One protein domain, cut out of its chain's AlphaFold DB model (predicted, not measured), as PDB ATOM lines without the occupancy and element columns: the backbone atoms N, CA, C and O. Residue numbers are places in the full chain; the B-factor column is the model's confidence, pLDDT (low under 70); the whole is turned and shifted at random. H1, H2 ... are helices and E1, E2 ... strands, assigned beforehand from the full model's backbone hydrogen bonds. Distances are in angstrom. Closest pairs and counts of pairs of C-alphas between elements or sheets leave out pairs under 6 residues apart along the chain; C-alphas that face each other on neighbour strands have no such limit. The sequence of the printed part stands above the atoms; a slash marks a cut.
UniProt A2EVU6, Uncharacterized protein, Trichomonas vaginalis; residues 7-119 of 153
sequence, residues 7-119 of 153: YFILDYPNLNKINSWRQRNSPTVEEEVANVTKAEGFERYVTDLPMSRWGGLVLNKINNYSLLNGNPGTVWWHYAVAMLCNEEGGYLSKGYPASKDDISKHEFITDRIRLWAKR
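This is residues 7 to 119 of the 153 residues of an uncharacterized protein of Trichomonas vaginalis (UniProt A2EVU6). With little regular structure, the domain is a rounded body: antiparallel sheet E3 E2 E1 E8 forms one wall, hairpin E4-E5 lies over one face of it, and hairpin E6-E7 stands near one end, with H1 beyond. The printed part has 113 residues, of which 44 are in named elements, in the order E1 E2 E3 E4 E5 H1 E6 E7 E8; the class is mostly strand, with 39 of those 44 residues in strands. It is compact, radius of gyration of the C-alphas 12.8 A, spanning 33 by 29 by 28 A.

Strands E1, residues 7 to 12, E2, 17 to 23, and E3, 43 to 47, form a meander of two antiparallel hairpins, with N 10 and O 19 at 2.8 A and N 20 and O 46 at 2.8 A. E8, residues 114 to 117, is antiparallel to E1, with N 11 and O 114 at 2.9 A. E4, residues 66 to 69, and E5, 80 to 83, have N 67 and O 82 at 2.9 A; E6, 96 to 100, and E7, 107 to 110, have N 96 and O 110 at 2.7 A. The closest C-alphas of E5 and E6 are Ala 80 and Pro 97, 6.2 A. H1, residues 90 to 94, has its O i to N i+4 pair within hydrogen-bond range and is not on the four-stranded sheet.

E1 begins at C-alpha 7 (176.150, 185.888, 192.520); E8 ends at C-alpha 117 (173.436, 190.535, 190.115). E2 measures 20.4 A.

The printed part has no cut. Links E2 to E3 and E3 to E4 are long. Residues 88 to 90 and 119 are under pLDDT 70.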
ATOM      1  N   TYR A   7     176.311 185.448 191.146       92.06
ATOM      2  CA  TYR A   7     176.150 185.888 192.520       92.06
ATOM      3  C   TYR A   7     175.022 186.908 192.608       92.06
ATOM      4  O   TYR A   7     175.029 187.901 191.872       92.06
ATOM      5  N   PHE A   8     174.078 186.670 193.515       91.62
ATOM      6  CA  PHE A   8     172.859 187.457 193.641       91.62
ATOM      7  C   PHE A   8     172.643 187.939 195.073       91.62
ATOM      8  O   PHE A   8     172.913 187.219 196.037       91.62
ATOM      9  N   ILE A   9     172.142 189.168 195.198       92.62
ATOM     10  CA  ILE A   9     171.561 189.699 196.432       92.62
ATOM     11  C   ILE A   9     170.120 190.064 196.133       92.62
ATOM     12  O   ILE A   9     169.839 190.775 195.166       92.62
ATOM     13  N   LEU A  10     169.233 189.632 197.018       91.31
ATOM     14  CA  LEU A  10     167.926 190.223 197.160       91.31
ATOM     15  C   LEU A  10     167.896 191.138 198.373       91.31
ATOM     16  O   LEU A  10     168.153 190.712 199.497       91.31
ATOM     17  N   ASP A  11     167.582 192.396 198.111       92.38
ATOM     18  CA  ASP A  11     167.342 193.420 199.117       92.38
ATOM     19  C   ASP A  11     165.828 193.623 199.252       92.38
ATOM     20  O   ASP A  11     165.131 193.817 198.248       92.38
ATOM     21  N   TYR A  12     165.336 193.544 200.493       92.00
ATOM     22  CA  TYR A  12     163.950 193.786 200.887       92.00
ATOM     23  C   TYR A  12     163.904 195.089 201.707       92.00
ATOM     24  O   TYR A  12     163.944 195.042 202.942       92.00
ATOM     25  N   PRO A  13     163.814 196.270 201.062       91.38
ATOM     26  CA  PRO A  13     164.093 197.540 201.733       91.38
ATOM     27  C   PRO A  13     163.133 197.828 202.888       91.38
ATOM     28  O   PRO A  13     163.549 198.302 203.939       91.38
ATOM     29  N   ASN A  14     161.856 197.485 202.712       92.06
ATOM     30  CA  ASN A  14     160.805 197.755 203.694       92.06
ATOM     31  C   ASN A  14     160.863 196.807 204.899       92.06
ATOM     32  O   ASN A  14     160.342 197.128 205.962       92.06
ATOM     33  N   LEU A  15     161.533 195.662 204.748       89.94
ATOM     34  CA  LEU A  15     161.784 194.722 205.839       89.94
ATOM     35  C   LEU A  15     163.143 194.976 206.506       89.94
ATOM     36  O   LEU A  15     163.385 194.461 207.596       89.94
ATOM     37  N   ASN A  16     164.016 195.768 205.871       91.75
ATOM     38  CA  ASN A  16     165.418 195.953 206.245       91.75
ATOM     39  C   ASN A  16     166.148 194.603 206.391       91.75
ATOM     40  O   ASN A  16     166.731 194.283 207.431       91.75
ATOM     41  N   LYS A  17     166.028 193.769 205.353       92.31
ATOM     42  CA  LYS A  17     166.571 192.407 205.298       92.31
ATOM     43  C   LYS A  17     167.240 192.159 203.961       92.31
ATOM     44  O   LYS A  17     166.807 192.704 202.944       92.31
ATOM     45  N   ILE A  18     168.228 191.270 203.958       92.12
ATOM     46  CA  ILE A  18     168.850 190.778 202.731       92.12
ATOM     47  C   ILE A  18     168.927 189.252 202.709       92.12
ATOM     48  O   ILE A  18     169.103 188.596 203.736       92.12
ATOM     49  N   ASN A  19     168.855 188.693 201.505       91.19
ATOM     50  CA  ASN A  19     169.213 187.307 201.229       91.19
ATOM     51  C   ASN A  19     170.232 187.283 200.086       91.19
ATOM     52  O   ASN A  19     170.074 187.995 199.098       91.19
ATOM     53  N   SER A  20     171.278 186.469 200.190       92.50
ATOM     54  CA  SER A  20     172.295 186.333 199.147       92.50
ATOM     55  C   SER A  20     172.635 184.875 198.873       92.50
ATOM     56  O   SER A  20     172.593 184.014 199.756       92.50
ATOM     57  N   TRP A  21     172.933 184.589 197.610       93.31
ATOM     58  CA  TRP A  21     173.212 183.242 197.131       93.31
ATOM     59  C   TRP A  21     174.056 183.282 195.861       93.31
ATOM     60  O   TRP A  21     174.299 184.343 195.272       93.31
ATOM     61  N   ARG A  22     174.475 182.097 195.425       93.69
ATOM     62  CA  ARG A  22     174.971 181.854 194.076       93.69
ATOM     63  C   ARG A  22     174.220 180.715 193.398       93.69
ATOM     64  O   ARG A  22     173.616 179.886 194.069       93.69
ATOM     65  N   GLN A  23     174.266 180.701 192.075       94.69
ATOM     66  CA  GLN A  23     173.799 179.618 191.200       94.69
ATOM     67  C   GLN A  23     174.598 179.678 189.890       94.69
ATOM     68  O   GLN A  23     175.177 180.720 189.580       94.69
ATOM     69  N   ARG A  24     174.675 178.588 189.127       93.00
ATOM     70  CA  ARG A  24     175.467 178.538 187.883       93.00
ATOM     71  C   ARG A  24     174.824 179.352 186.766       93.00
ATOM     72  O   ARG A  24     175.454 180.209 186.141       93.00
ATOM     73  N   ASN A  25     173.532 179.144 186.556       91.56
ATOM     74  CA  ASN A  25     172.822 179.765 185.447       91.56
ATOM     75  C   ASN A  25     172.189 181.097 185.840       91.56
ATOM     76  O   ASN A  25     171.903 181.372 187.007       91.56
ATOM     77  N   SER A  26     171.969 181.956 184.842       88.69
ATOM     78  CA  SER A  26     171.179 183.171 185.042       88.69
ATOM     79  C   SER A  26     169.722 182.786 185.333       88.69
ATOM     80  O   SER A  26     169.196 181.936 184.611       88.69
ATOM     81  N   PRO A  27     169.034 183.449 186.281       90.44
ATOM     82  CA  PRO A  27     167.616 183.222 186.547       90.44
ATOM     83  C   PRO A  27     166.710 183.390 185.326       90.44
ATOM     84  O   PRO A  27     165.623 182.843 185.289       90.44
ATOM     85  N   THR A  28     167.143 184.148 184.323       89.38
ATOM     86  CA  THR A  28     166.395 184.377 183.079       89.38
ATOM     87  C   THR A  28     166.696 183.355 181.978       89.38
ATOM     88  O   THR A  28     166.180 183.498 180.876       89.38
ATOM     89  N   VAL A  29     167.591 182.395 182.232       90.25
ATOM     90  CA  VAL A  29     168.045 181.385 181.259       90.25
ATOM     91  C   VAL A  29     167.678 179.982 181.720       90.25
ATOM     92  O   VAL A  29     167.261 179.169 180.905       90.25
ATOM     93  N   GLU A  30     167.830 179.691 183.012       93.62
ATOM     94  CA  GLU A  30     167.403 178.409 183.568       93.62
ATOM     95  C   GLU A  30     165.885 178.380 183.694       93.62
ATOM     96  O   GLU A  30     165.306 179.191 184.416       93.62
ATOM     97  N   GLU A  31     165.248 177.467 182.970       95.00
ATOM     98  CA  GLU A  31     163.805 177.278 183.006       95.00
ATOM     99  C   GLU A  31     163.400 176.375 184.169       95.00
ATOM    100  O   GLU A  31     164.077 175.405 184.506       95.00
ATOM    101  N   GLU A  32     162.266 176.691 184.781       94.00
ATOM    102  CA  GLU A  32     161.682 175.855 185.814       94.00
ATOM    103  C   GLU A  32     161.238 174.493 185.262       94.00
ATOM    104  O   GLU A  32     160.525 174.409 184.262       94.00
ATOM    105  N   VAL A  33     161.597 173.421 185.972       94.06
ATOM    106  CA  VAL A  33     161.212 172.045 185.642       94.06
ATOM    107  C   VAL A  33     160.434 171.436 186.806       94.06
ATOM    108  O   VAL A  33     160.803 171.589 187.973       94.06
ATOM    109  N   ALA A  34     159.349 170.719 186.506       91.06
ATOM    110  CA  ALA A  34     158.533 170.060 187.523       91.06
ATOM    111  C   ALA A  34     159.376 169.113 188.398       91.06
ATOM    112  O   ALA A  34     160.195 168.348 187.890       91.06
ATOM    113  N   ASN A  35     159.153 169.153 189.716       90.00
ATOM    114  CA  ASN A  35     159.893 168.393 190.736       90.00
ATOM    115  C   ASN A  35     161.384 168.753 190.902       90.00
ATOM    116  O   ASN A  35     162.043 168.195 191.783       90.00
ATOM    117  N   VAL A  36     161.923 169.702 190.131       94.25
ATOM    118  CA  VAL A  36     163.271 170.243 190.345       94.25
ATOM    119  C   VAL A  36     163.157 171.447 191.268       94.25
ATOM    120  O   VAL A  36     162.678 172.498 190.870       94.25
ATOM    121  N   THR A  37     163.579 171.279 192.522       93.44
ATOM    122  CA  THR A  37     163.339 172.266 193.595       93.44
ATOM    123  C   THR A  37     164.475 173.254 193.829       93.44
ATOM    124  O   THR A  37     164.430 174.052 194.765       93.44
ATOM    125  N   LYS A  38     165.527 173.193 193.011       95.50
ATOM    126  CA  LYS A  38     166.704 174.052 193.129       95.50
ATOM    127  C   LYS A  38     167.235 174.406 191.752       95.50
ATOM    128  O   LYS A  38     167.292 173.534 190.892       95.50
ATOM    129  N   ALA A  39     167.676 175.649 191.610       95.75
ATOM    130  CA  ALA A  39     168.479 176.092 190.492       95.75
ATOM    131  C   ALA A  39     169.830 175.361 190.479       95.75
ATOM    132  O   ALA A  39     170.355 174.959 191.530       95.75
ATOM    133  N   GLU A  40     170.423 175.216 189.302       95.75
ATOM    134  CA  GLU A  40     171.682 174.506 189.146       95.75
ATOM    135  C   GLU A  40     172.804 175.179 189.954       95.75
ATOM    136  O   GLU A  40     173.077 176.378 189.835       95.75
ATOM    137  N   GLY A  41     173.477 174.399 190.804       94.88
ATOM    138  CA  GLY A  41     174.541 174.904 191.672       94.88
ATOM    139  C   GLY A  41     174.062 175.907 192.727       94.88
ATOM    140  O   GLY A  41     174.851 176.713 193.208       94.88
ATOM    141  N   PHE A  42     172.779 175.908 193.083       95.25
ATOM    142  CA  PHE A  42     172.280 176.821 194.101       95.25
ATOM    143  C   PHE A  42     172.968 176.628 195.463       95.25
ATOM    144  O   PHE A  42     172.909 175.551 196.062       95.25
ATOM    145  N   GLU A  43     173.543 177.709 195.989       93.56
ATOM    146  CA  GLU A  43     174.169 177.753 197.309       93.56
ATOM    147  C   GLU A  43     173.860 179.066 198.035       93.56
ATOM    148  O   GLU A  43     174.037 180.157 197.491       93.56
ATOM    149  N   ARG A  44     173.415 178.959 199.291       91.06
ATOM    150  CA  ARG A  44     173.020 180.094 200.140       91.06
ATOM    151  C   ARG A  44     174.226 180.686 200.868       91.06
ATOM    152  O   ARG A  44     175.105 179.939 201.290       91.06
ATOM    153  N   TYR A  45     174.209 181.998 201.095       88.19
ATOM    154  CA  TYR A  45     175.218 182.694 201.897       88.19
ATOM    155  C   TYR A  45     174.612 183.416 203.098       88.19
ATOM    156  O   TYR A  45     174.652 182.895 204.208       88.19
ATOM    157  N   VAL A  46     174.056 184.610 202.889       83.81
ATOM    158  CA  VAL A  46     173.364 185.379 203.932       83.81
ATOM    159  C   VAL A  46     171.871 185.121 203.800       83.81
ATOM    160  O   VAL A  46     171.332 185.221 202.699       83.81
ATOM    161  N   THR A  47     171.202 184.804 204.907       81.94
ATOM    162  CA  THR A  47     169.746 184.608 204.935       81.94
ATOM    163  C   THR A  47     169.104 185.293 206.132       81.94
ATOM    164  O   THR A  47     168.773 184.626 207.114       81.94
ATOM    165  N   ASP A  48     168.919 186.612 206.068       85.75
ATOM    166  CA  ASP A  48     168.250 187.348 207.150       85.75
ATOM    167  C   ASP A  48     166.745 187.047 207.209       85.75
ATOM    168  O   ASP A  48     166.104 187.263 208.241       85.75
ATOM    169  N   LEU A  49     166.191 186.544 206.101       83.50
ATOM    170  CA  LEU A  49     164.863 185.951 206.012       83.50
ATOM    171  C   LEU A  49     165.023 184.481 205.613       83.50
ATOM    172  O   LEU A  49     164.954 184.164 204.421       83.50
ATOM    173  N   PRO A  50     165.281 183.573 206.573       73.69
ATOM    174  CA  PRO A  50     165.361 182.152 206.279       73.69
ATOM    175  C   PRO A  50     164.034 181.688 205.678       73.69
ATOM    176  O   PRO A  50     162.958 182.032 206.161       73.69
ATOM    177  N   MET A  51     164.131 180.924 204.598       77.50
ATOM    178  CA  MET A  51     162.992 180.454 203.818       77.50
ATOM    179  C   MET A  51     163.033 178.940 203.726       77.50
ATOM    180  O   MET A  51     164.050 178.352 203.320       77.50
ATOM    181  N   SER A  52     161.911 178.302 204.046       76.25
ATOM    182  CA  SER A  52     161.741 176.906 203.680       76.25
ATOM    183  C   SER A  52     161.720 176.796 202.152       76.25
ATOM    184  O   SER A  52     161.183 177.654 201.455       76.25
ATOM    185  N   ARG A  53     162.357 175.746 201.617       84.38
ATOM    186  CA  ARG A  53     162.326 175.400 200.180       84.38
ATOM    187  C   ARG A  53     162.926 176.433 199.215       84.38
ATOM    188  O   ARG A  53     162.823 176.259 198.011       84.38
ATOM    189  N   TRP A  54     163.627 177.452 199.711       88.50
ATOM    190  CA  TRP A  54     164.336 178.383 198.833       88.50
ATOM    191  C   TRP A  54     165.392 177.662 197.988       88.50
ATOM    192  O   TRP A  54     166.340 177.087 198.539       88.50
ATOM    193  N   GLY A  55     165.207 177.691 196.672       92.38
ATOM    194  CA  GLY A  55     165.999 176.923 195.715       92.38
ATOM    195  C   GLY A  55     166.855 177.766 194.777       92.38
ATOM    196  O   GLY A  55     167.478 177.201 193.890       92.38
ATOM    197  N   GLY A  56     166.892 179.088 194.944       93.25
ATOM    198  CA  GLY A  56     167.428 180.006 193.934       93.25
ATOM    199  C   GLY A  56     166.332 180.488 192.989       93.25
ATOM    200  O   GLY A  56     165.178 180.102 193.149       93.25
ATOM    201  N   LEU A  57     166.677 181.376 192.055       94.00
ATOM    202  CA  LEU A  57     165.719 181.930 191.096       94.00
ATOM    203  C   LEU A  57     165.872 181.250 189.735       94.00
ATOM    204  O   LEU A  57     166.980 181.179 189.203       94.00
ATOM    205  N   VAL A  58     164.755 180.834 189.149       94.62
ATOM    206  CA  VAL A  58     164.666 180.318 187.773       94.62
ATOM    207  C   VAL A  58     163.523 181.006 187.030       94.62
ATOM    208  O   VAL A  58     162.631 181.582 187.659       94.62
ATOM    209  N   LEU A  59     163.533 180.937 185.703       93.44
ATOM    210  CA  LEU A  59     162.471 181.457 184.856       93.44
ATOM    211  C   LEU A  59     161.238 180.579 185.052       93.44
ATOM    212  O   LEU A  59     161.264 179.385 184.754       93.44
ATOM    213  N   ASN A  60     160.169 181.172 185.570       91.19
ATOM    214  CA  ASN A  60     158.939 180.463 185.888       91.19
ATOM    215  C   ASN A  60     158.279 179.933 184.607       91.19
ATOM    216  O   ASN A  60     158.126 180.664 183.624       91.19
ATOM    217  N   LYS A  61     157.915 178.651 184.619       90.94
ATOM    218  CA  LYS A  61     157.273 177.964 183.483       90.94
ATOM    219  C   LYS A  61     156.109 177.083 183.901       90.94
ATOM    220  O   LYS A  61     155.310 176.701 183.050       90.94
ATOM    221  N   ILE A  62     156.013 176.741 185.185       87.81
ATOM    222  CA  ILE A  62     154.968 175.845 185.689       87.81
ATOM    223  C   ILE A  62     153.657 176.603 185.902       87.81
ATOM    224  O   ILE A  62     152.577 176.044 185.723       87.81
ATOM    225  N   ASN A  63     153.741 177.874 186.280       80.06
ATOM    226  CA  ASN A  63     152.595 178.757 186.457       80.06
ATOM    227  C   ASN A  63     152.903 180.126 185.828       80.06
ATOM    228  O   ASN A  63     154.046 180.426 185.495       80.06
ATOM    229  N   ASN A  64     151.883 180.971 185.699       79.81
ATOM    230  CA  ASN A  64     152.003 182.260 185.017       79.81
ATOM    231  C   ASN A  64     151.908 183.451 185.974       79.81
ATOM    232  O   ASN A  64     151.426 184.498 185.564       79.81
ATOM    233  N   TYR A  65     152.297 183.308 187.238       84.44
ATOM    234  CA  TYR A  65     152.003 184.322 188.259       84.44
ATOM    235  C   TYR A  65     153.209 185.194 188.638       84.44
ATOM    236  O   TYR A  65     153.073 186.261 189.236       84.44
ATOM    237  N   SER A  66     154.411 184.789 188.237       88.00
ATOM    238  CA  SER A  66     155.634 185.585 188.372       88.00
ATOM    239  C   SER A  66     156.592 185.315 187.224       88.00
ATOM    240  O   SER A  66     156.503 184.269 186.587       88.00
ATOM    241  N   LEU A  67     157.518 186.238 186.960       90.62
ATOM    242  CA  LEU A  67     158.579 186.015 185.981       90.62
ATOM    243  C   LEU A  67     159.634 185.035 186.510       90.62
ATOM    244  O   LEU A  67     160.046 184.130 185.788       90.62
ATOM    245  N   LEU A  68     160.084 185.222 187.754       92.12
ATOM    246  CA  LEU A  68     161.116 184.388 188.371       92.12
ATOM    247  C   LEU A  68     160.582 183.713 189.634       92.12
ATOM    248  O   LEU A  68     160.138 184.396 190.563       92.12
ATOM    249  N   ASN A  69     160.701 182.386 189.691       90.75
ATOM    250  CA  ASN A  69     160.282 181.585 190.836       90.75
ATOM    251  C   ASN A  69     161.478 181.266 191.745       90.75
ATOM    252  O   ASN A  69     162.508 180.767 191.294       90.75
ATOM    253  N   GLY A  70     161.320 181.556 193.036       91.12
ATOM    254  CA  GLY A  70     162.280 181.291 194.100       91.12
ATOM    255  C   GLY A  70     162.145 179.942 194.810       91.12
ATOM    256  O   GLY A  70     163.015 179.558 195.601       91.12
ATOM    257  N   ASN A  71     161.051 179.233 194.542       90.44
ATOM    258  CA  ASN A  71     160.754 177.882 195.003       90.44
ATOM    259  C   ASN A  71     160.435 176.995 193.778       90.44
ATOM    260  O   ASN A  71     159.261 176.668 193.546       90.44
ATOM    261  N   PRO A  72     161.460 176.672 192.959       91.44
ATOM    262  CA  PRO A  72     161.285 175.986 191.683       91.44
ATOM    263  C   PRO A  72     160.557 174.644 191.823       91.44
ATOM    264  O   PRO A  72     160.608 173.998 192.870       91.44
ATOM    265  N   GLY A  73     159.880 174.205 190.764       90.25
ATOM    266  CA  GLY A  73     159.304 172.862 190.690       90.25
ATOM    267  C   GLY A  73     158.065 172.666 191.565       90.25
ATOM    268  O   GLY A  73     157.610 171.532 191.722       90.25
ATOM    269  N   THR A  74     157.519 173.745 192.139       83.38
ATOM    270  CA  THR A  74     156.348 173.711 193.019       83.38
ATOM    271  C   THR A  74     155.347 174.809 192.663       83.38
ATOM    272  O   THR A  74     155.714 175.880 192.191       83.38
ATOM    273  N   VAL A  75     154.062 174.545 192.918       76.31
ATOM    274  CA  VAL A  75     152.966 175.487 192.618       76.31
ATOM    275  C   VAL A  75     152.875 176.622 193.648       76.31
ATOM    276  O   VAL A  75     152.359 177.690 193.349       76.31
ATOM    277  N   TRP A  76     153.372 176.406 194.868       73.12
ATOM    278  CA  TRP A  76     153.263 177.371 195.963       73.12
ATOM    279  C   TRP A  76     154.528 178.230 196.060       73.12
ATOM    280  O   TRP A  76     155.603 177.709 196.370       73.12
ATOM    281  N   TRP A  77     154.413 179.550 195.877       70.44
ATOM    282  CA  TRP A  77     155.546 180.452 196.114       70.44
ATOM    283  C   TRP A  77     155.671 180.796 197.581       70.44
ATOM    284  O   TRP A  77     154.739 181.280 198.214       70.44
ATOM    285  N   HIS A  78     156.869 180.584 198.104       76.94
ATOM    286  CA  HIS A  78     157.315 181.203 199.350       76.94
ATOM    287  C   HIS A  78     158.238 182.396 199.059       76.94
ATOM    288  O   HIS A  78     158.684 183.077 199.979       76.94
ATOM    289  N   TYR A  79     158.552 182.607 197.773       84.31
ATOM    290  CA  TYR A  79     159.471 183.610 197.270       84.31
ATOM    291  C   TYR A  79     159.341 183.729 195.740       84.31
ATOM    292  O   TYR A  79     159.429 182.717 195.041       84.31
ATOM    293  N   ALA A  80     159.148 184.943 195.222       87.69
ATOM    294  CA  ALA A  80     159.095 185.222 193.786       87.69
ATOM    295  C   ALA A  80     159.580 186.646 193.471       87.69
ATOM    296  O   ALA A  80     159.528 187.536 194.323       87.69
ATOM    297  N   VAL A  81     160.027 186.879 192.234       89.38
ATOM    298  CA  VAL A  81     160.403 188.215 191.740       89.38
ATOM    299  C   VAL A  81     159.600 188.542 190.486       89.38
ATOM    300  O   VAL A  81     159.417 187.692 189.614       89.38
ATOM    301  N   ALA A  82     159.152 189.798 190.398       87.25
ATOM    302  CA  ALA A  82     158.333 190.308 189.300       87.25
ATOM    303  C   ALA A  82     157.057 189.470 189.087       87.25
ATOM    304  O   ALA A  82     156.850 188.867 188.035       87.25
ATOM    305  N   MET A  83     156.211 189.427 190.120       85.69
ATOM    306  CA  MET A  83     154.819 188.991 190.000       85.69
ATOM    307  C   MET A  83     154.089 189.687 188.851       85.69
ATOM    308  O   MET A  83     154.273 190.883 188.610       85.69
ATOM    309  N   LEU A  84     153.245 188.914 188.181       83.94
ATOM    310  CA  LEU A  84     152.449 189.318 187.035       83.94
ATOM    311  C   LEU A  84     151.023 189.687 187.484       83.94
ATOM    312  O   LEU A  84     150.532 189.222 188.510       83.94
ATOM    313  N   CYS A  85     150.344 190.547 186.717       77.56
ATOM    314  CA  CYS A  85     149.030 191.103 187.084       77.56
ATOM    315  C   CYS A  85     147.873 190.089 187.079       77.56
ATOM    316  O   CYS A  85     146.765 190.426 187.480       77.56
ATOM    317  N   ASN A  86     148.109 188.883 186.578       76.00
ATOM    318  CA  ASN A  86     147.158 187.774 186.533       76.00
ATOM    319  C   ASN A  86     147.267 186.850 187.754       76.00
ATOM    320  O   ASN A  86     146.672 185.776 187.737       76.00
ATOM    321  N   GLU A  87     148.045 187.230 188.770       71.31
ATOM    322  CA  GLU A  87     148.069 186.499 190.030       71.31
ATOM    323  C   GLU A  87     146.690 186.515 190.697       71.31
ATOM    324  O   GLU A  87     146.050 187.559 190.794       71.31
ATOM    325  N   GLU A  88     146.225 185.375 191.200       67.06
ATOM    326  CA  GLU A  88     144.962 185.303 191.934       67.06
ATOM    327  C   GLU A  88     145.202 185.404 193.451       67.06
ATOM    328  O   GLU A  88     146.062 184.740 194.022       67.06
ATOM    329  N   GLY A  89     144.399 186.210 194.153       69.44
ATOM    330  CA  GLY A  89     144.337 186.188 195.617       69.44
ATOM    331  C   GLY A  89     145.211 187.215 196.350       69.44
ATOM    332  O   GLY A  89     145.305 188.384 195.976       69.44
ATOM    333  N   GLY A  90     145.754 186.810 197.504       66.94
ATOM    334  CA  GLY A  90     146.274 187.725 198.527       66.94
ATOM    335  C   GLY A  90     147.498 188.546 198.114       66.94
ATOM    336  O   GLY A  90     147.656 189.660 198.606       66.94
ATOM    337  N   TYR A  91     148.339 188.052 197.207       75.81
ATOM    338  CA  TYR A  91     149.601 188.715 196.872       75.81
ATOM    339  C   TYR A  91     149.424 189.960 195.994       75.81
ATOM    340  O   TYR A  91     150.180 190.914 196.149       75.81
ATOM    341  N   LEU A  92     148.378 190.041 195.162       74.00
ATOM    342  CA  LEU A  92     148.072 191.283 194.433       74.00
ATOM    343  C   LEU A  92     147.800 192.465 195.375       74.00
ATOM    344  O   LEU A  92     148.145 193.601 195.061       74.00
ATOM    345  N   SER A  93     147.178 192.202 196.529       78.62
ATOM    346  CA  SER A  93     146.834 193.242 197.510       78.62
ATOM    347  C   SER A  93     147.919 193.474 198.561       78.62
ATOM    348  O   SER A  93     148.038 194.581 199.078       78.62
ATOM    349  N   LYS A  94     148.701 192.441 198.893       79.00
ATOM    350  CA  LYS A  94     149.696 192.482 199.974       79.00
ATOM    351  C   LYS A  94     151.125 192.728 199.479       79.00
ATOM    352  O   LYS A  94     151.943 193.195 200.265       79.00
ATOM    353  N   GLY A  95     151.425 192.415 198.217       85.19
ATOM    354  CA  GLY A  95     152.756 192.499 197.613       85.19
ATOM    355  C   GLY A  95     153.400 191.133 197.334       85.19
ATOM    356  O   GLY A  95     152.762 190.085 197.373       85.19
ATOM    357  N   TYR A  96     154.702 191.159 197.067       86.38
ATOM    358  CA  TYR A  96     155.540 190.006 196.762       86.38
ATOM    359  C   TYR A  96     155.818 189.142 198.004       86.38
ATOM    360  O   TYR A  96     156.256 189.682 199.030       86.38
ATOM    361  N   PRO A  97     155.662 187.806 197.924       85.88
ATOM    362  CA  PRO A  97     156.132 186.916 198.977       85.88
ATOM    363  C   PRO A  97     157.658 187.020 199.092       85.88
ATOM    364  O   PRO A  97     158.396 186.775 198.134       85.88
ATOM    365  N   ALA A  98     158.127 187.406 200.277       86.62
ATOM    366  CA  ALA A  98     159.539 187.568 200.595       86.62
ATOM    367  C   ALA A  98     160.117 186.351 201.317       86.62
ATOM    368  O   ALA A  98     161.281 186.025 201.102       86.62
ATOM    369  N   SER A  99     159.327 185.726 202.194       85.75
ATOM    370  CA  SER A  99     159.665 184.483 202.884       85.75
ATOM    371  C   SER A  99     158.426 183.869 203.531       85.75
ATOM    372  O   SER A  99     157.513 184.588 203.934       85.75
ATOM    373  N   LYS A 100     158.426 182.546 203.705       83.50
ATOM    374  CA  LYS A 100     157.476 181.833 204.555       83.50
ATOM    375  C   LYS A 100     158.210 180.824 205.428       83.50
ATOM    376  O   LYS A 100     158.992 180.007 204.936       83.50
ATOM    377  N   ASP A 101     157.936 180.875 206.723       79.88
ATOM    378  CA  ASP A 101     158.362 179.863 207.678       79.88
ATOM    379  C   ASP A 101     157.298 178.758 207.740       79.88
ATOM    380  O   ASP A 101     156.169 178.971 208.182       79.88
ATOM    381  N   ASP A 102     157.652 177.556 207.285       76.19
ATOM    382  CA  ASP A 102     156.736 176.413 207.278       76.19
ATOM    383  C   ASP A 102     156.358 175.915 208.681       76.19
ATOM    384  O   ASP A 102     155.308 175.275 208.810       76.19
ATOM    385  N   ILE A 103     157.175 176.185 209.705       79.00
ATOM    386  CA  ILE A 103     156.939 175.761 211.090       79.00
ATOM    387  C   ILE A 103     155.985 176.741 211.765       79.00
ATOM    388  O   ILE A 103     154.912 176.343 212.212       79.00
ATOM    389  N   SER A 104     156.348 178.025 211.808       79.88
ATOM    390  CA  SER A 104     155.526 179.051 212.465       79.88
ATOM    391  C   SER A 104     154.340 179.518 211.616       79.88
ATOM    392  O   SER A 104     153.470 180.230 212.116       79.88
ATOM    393  N   LYS A 105     154.302 179.134 210.331       81.00
ATOM    394  CA  LYS A 105     153.369 179.643 209.310       81.00
ATOM    395  C   LYS A 105     153.431 181.159 209.133       81.00
ATOM    396  O   LYS A 105     152.536 181.733 208.515       81.00
ATOM    397  N   HIS A 106     154.478 181.801 209.646       84.19
ATOM    398  CA  HIS A 106     154.671 183.226 209.483       84.19
ATOM    399  C   HIS A 106     155.138 183.529 208.060       84.19
ATOM    400  O   HIS A 106     156.022 182.860 207.523       84.19
ATOM    401  N   GLU A 107     154.529 184.538 207.452       86.19
ATOM    402  CA  GLU A 107     154.787 184.942 206.079       86.19
ATOM    403  C   GLU A 107     155.204 186.408 206.047       86.19
ATOM    404  O   GLU A 107     154.532 187.279 206.600       86.19
ATOM    405  N   PHE A 108     156.321 186.669 205.378       87.62
ATOM    406  CA  PHE A 108     156.810 188.003 205.097       87.62
ATOM    407  C   PHE A 108     156.419 188.373 203.675       87.62
ATOM    408  O   PHE A 108     156.779 187.682 202.721       87.62
ATOM    409  N   ILE A 109     155.716 189.491 203.540       88.88
ATOM    410  CA  ILE A 109     155.313 190.061 202.258       88.88
ATOM    411  C   ILE A 109     155.890 191.473 202.175       88.88
ATOM    412  O   ILE A 109     155.979 192.178 203.181       88.88
ATOM    413  N   THR A 110     156.320 191.874 200.984       89.19
ATOM    414  CA  THR A 110     156.813 193.224 200.703       89.19
ATOM    415  C   THR A 110     156.273 193.697 199.363       89.19
ATOM    416  O   THR A 110     156.198 192.935 198.411       89.19
ATOM    417  N   ASP A 111     155.950 194.969 199.230       88.38
ATOM    418  CA  ASP A 111     155.617 195.614 197.954       88.38
ATOM    419  C   ASP A 111     156.870 196.011 197.149       88.38
ATOM    420  O   ASP A 111     156.774 196.408 195.988       88.38
ATOM    421  N   ARG A 112     158.063 195.893 197.746       89.19
ATOM    422  CA  ARG A 112     159.323 196.295 197.117       89.19
ATOM    423  C   ARG A 112     160.429 195.271 197.305       89.19
ATOM    424  O   ARG A 112     160.751 194.876 198.425       89.19
ATOM    425  N   ILE A 113     161.065 194.926 196.189       90.62
ATOM    426  CA  ILE A 113     162.227 194.041 196.103       90.62
ATOM    427  C   ILE A 113     163.270 194.687 195.183       90.62
ATOM    428  O   ILE A 113     162.914 195.342 194.202       90.62
ATOM    429  N   ARG A 114     164.559 194.495 195.476       92.25
ATOM    430  CA  ARG A 114     165.656 194.811 194.552       92.25
ATOM    431  C   ARG A 114     166.513 193.573 194.329       92.25
ATOM    432  O   ARG A 114     167.051 193.015 195.282       92.25
ATOM    433  N   LEU A 115     166.649 193.167 193.067       91.69
ATOM    434  CA  LEU A 115     167.546 192.091 192.660       91.69
ATOM    435  C   LEU A 115     168.843 192.682 192.123       91.69
ATOM    436  O   LEU A 115     168.853 193.390 191.117       91.69
ATOM    437  N   TRP A 116     169.938 192.350 192.787       91.00
ATOM    438  CA  TRP A 116     171.281 192.717 192.381       91.00
ATOM    439  C   TRP A 116     171.991 191.473 191.865       91.00
ATOM    440  O   TRP A 116     172.018 190.445 192.541       91.00
ATOM    441  N   ALA A 117     172.592 191.575 190.684       86.69
ATOM    442  CA  ALA A 117     173.436 190.535 190.115       86.69
ATOM    443  C   ALA A 117     174.858 191.072 189.973       86.69
ATOM    444  O   ALA A 117     175.078 192.172 189.457       86.69
ATOM    445  N   LYS A 118     175.839 190.300 190.431       80.19
ATOM    446  CA  LYS A 118     177.238 190.685 190.291       80.19
ATOM    447  C   LYS A 118     177.715 190.456 188.856       80.19
ATOM    448  O   LYS A 118     177.561 189.366 188.315       80.19
ATOM    449  N   ARG A 119     178.343 191.477 188.261       64.50
ATOM    450  CA  ARG A 119     178.833 191.439 186.873       64.50
ATOM    451  C   ARG A 119     180.159 190.676 186.700       64.50
ATOM    452  O   ARG A 119     180.359 190.105 185.636       64.50
TER     453      ARG A 119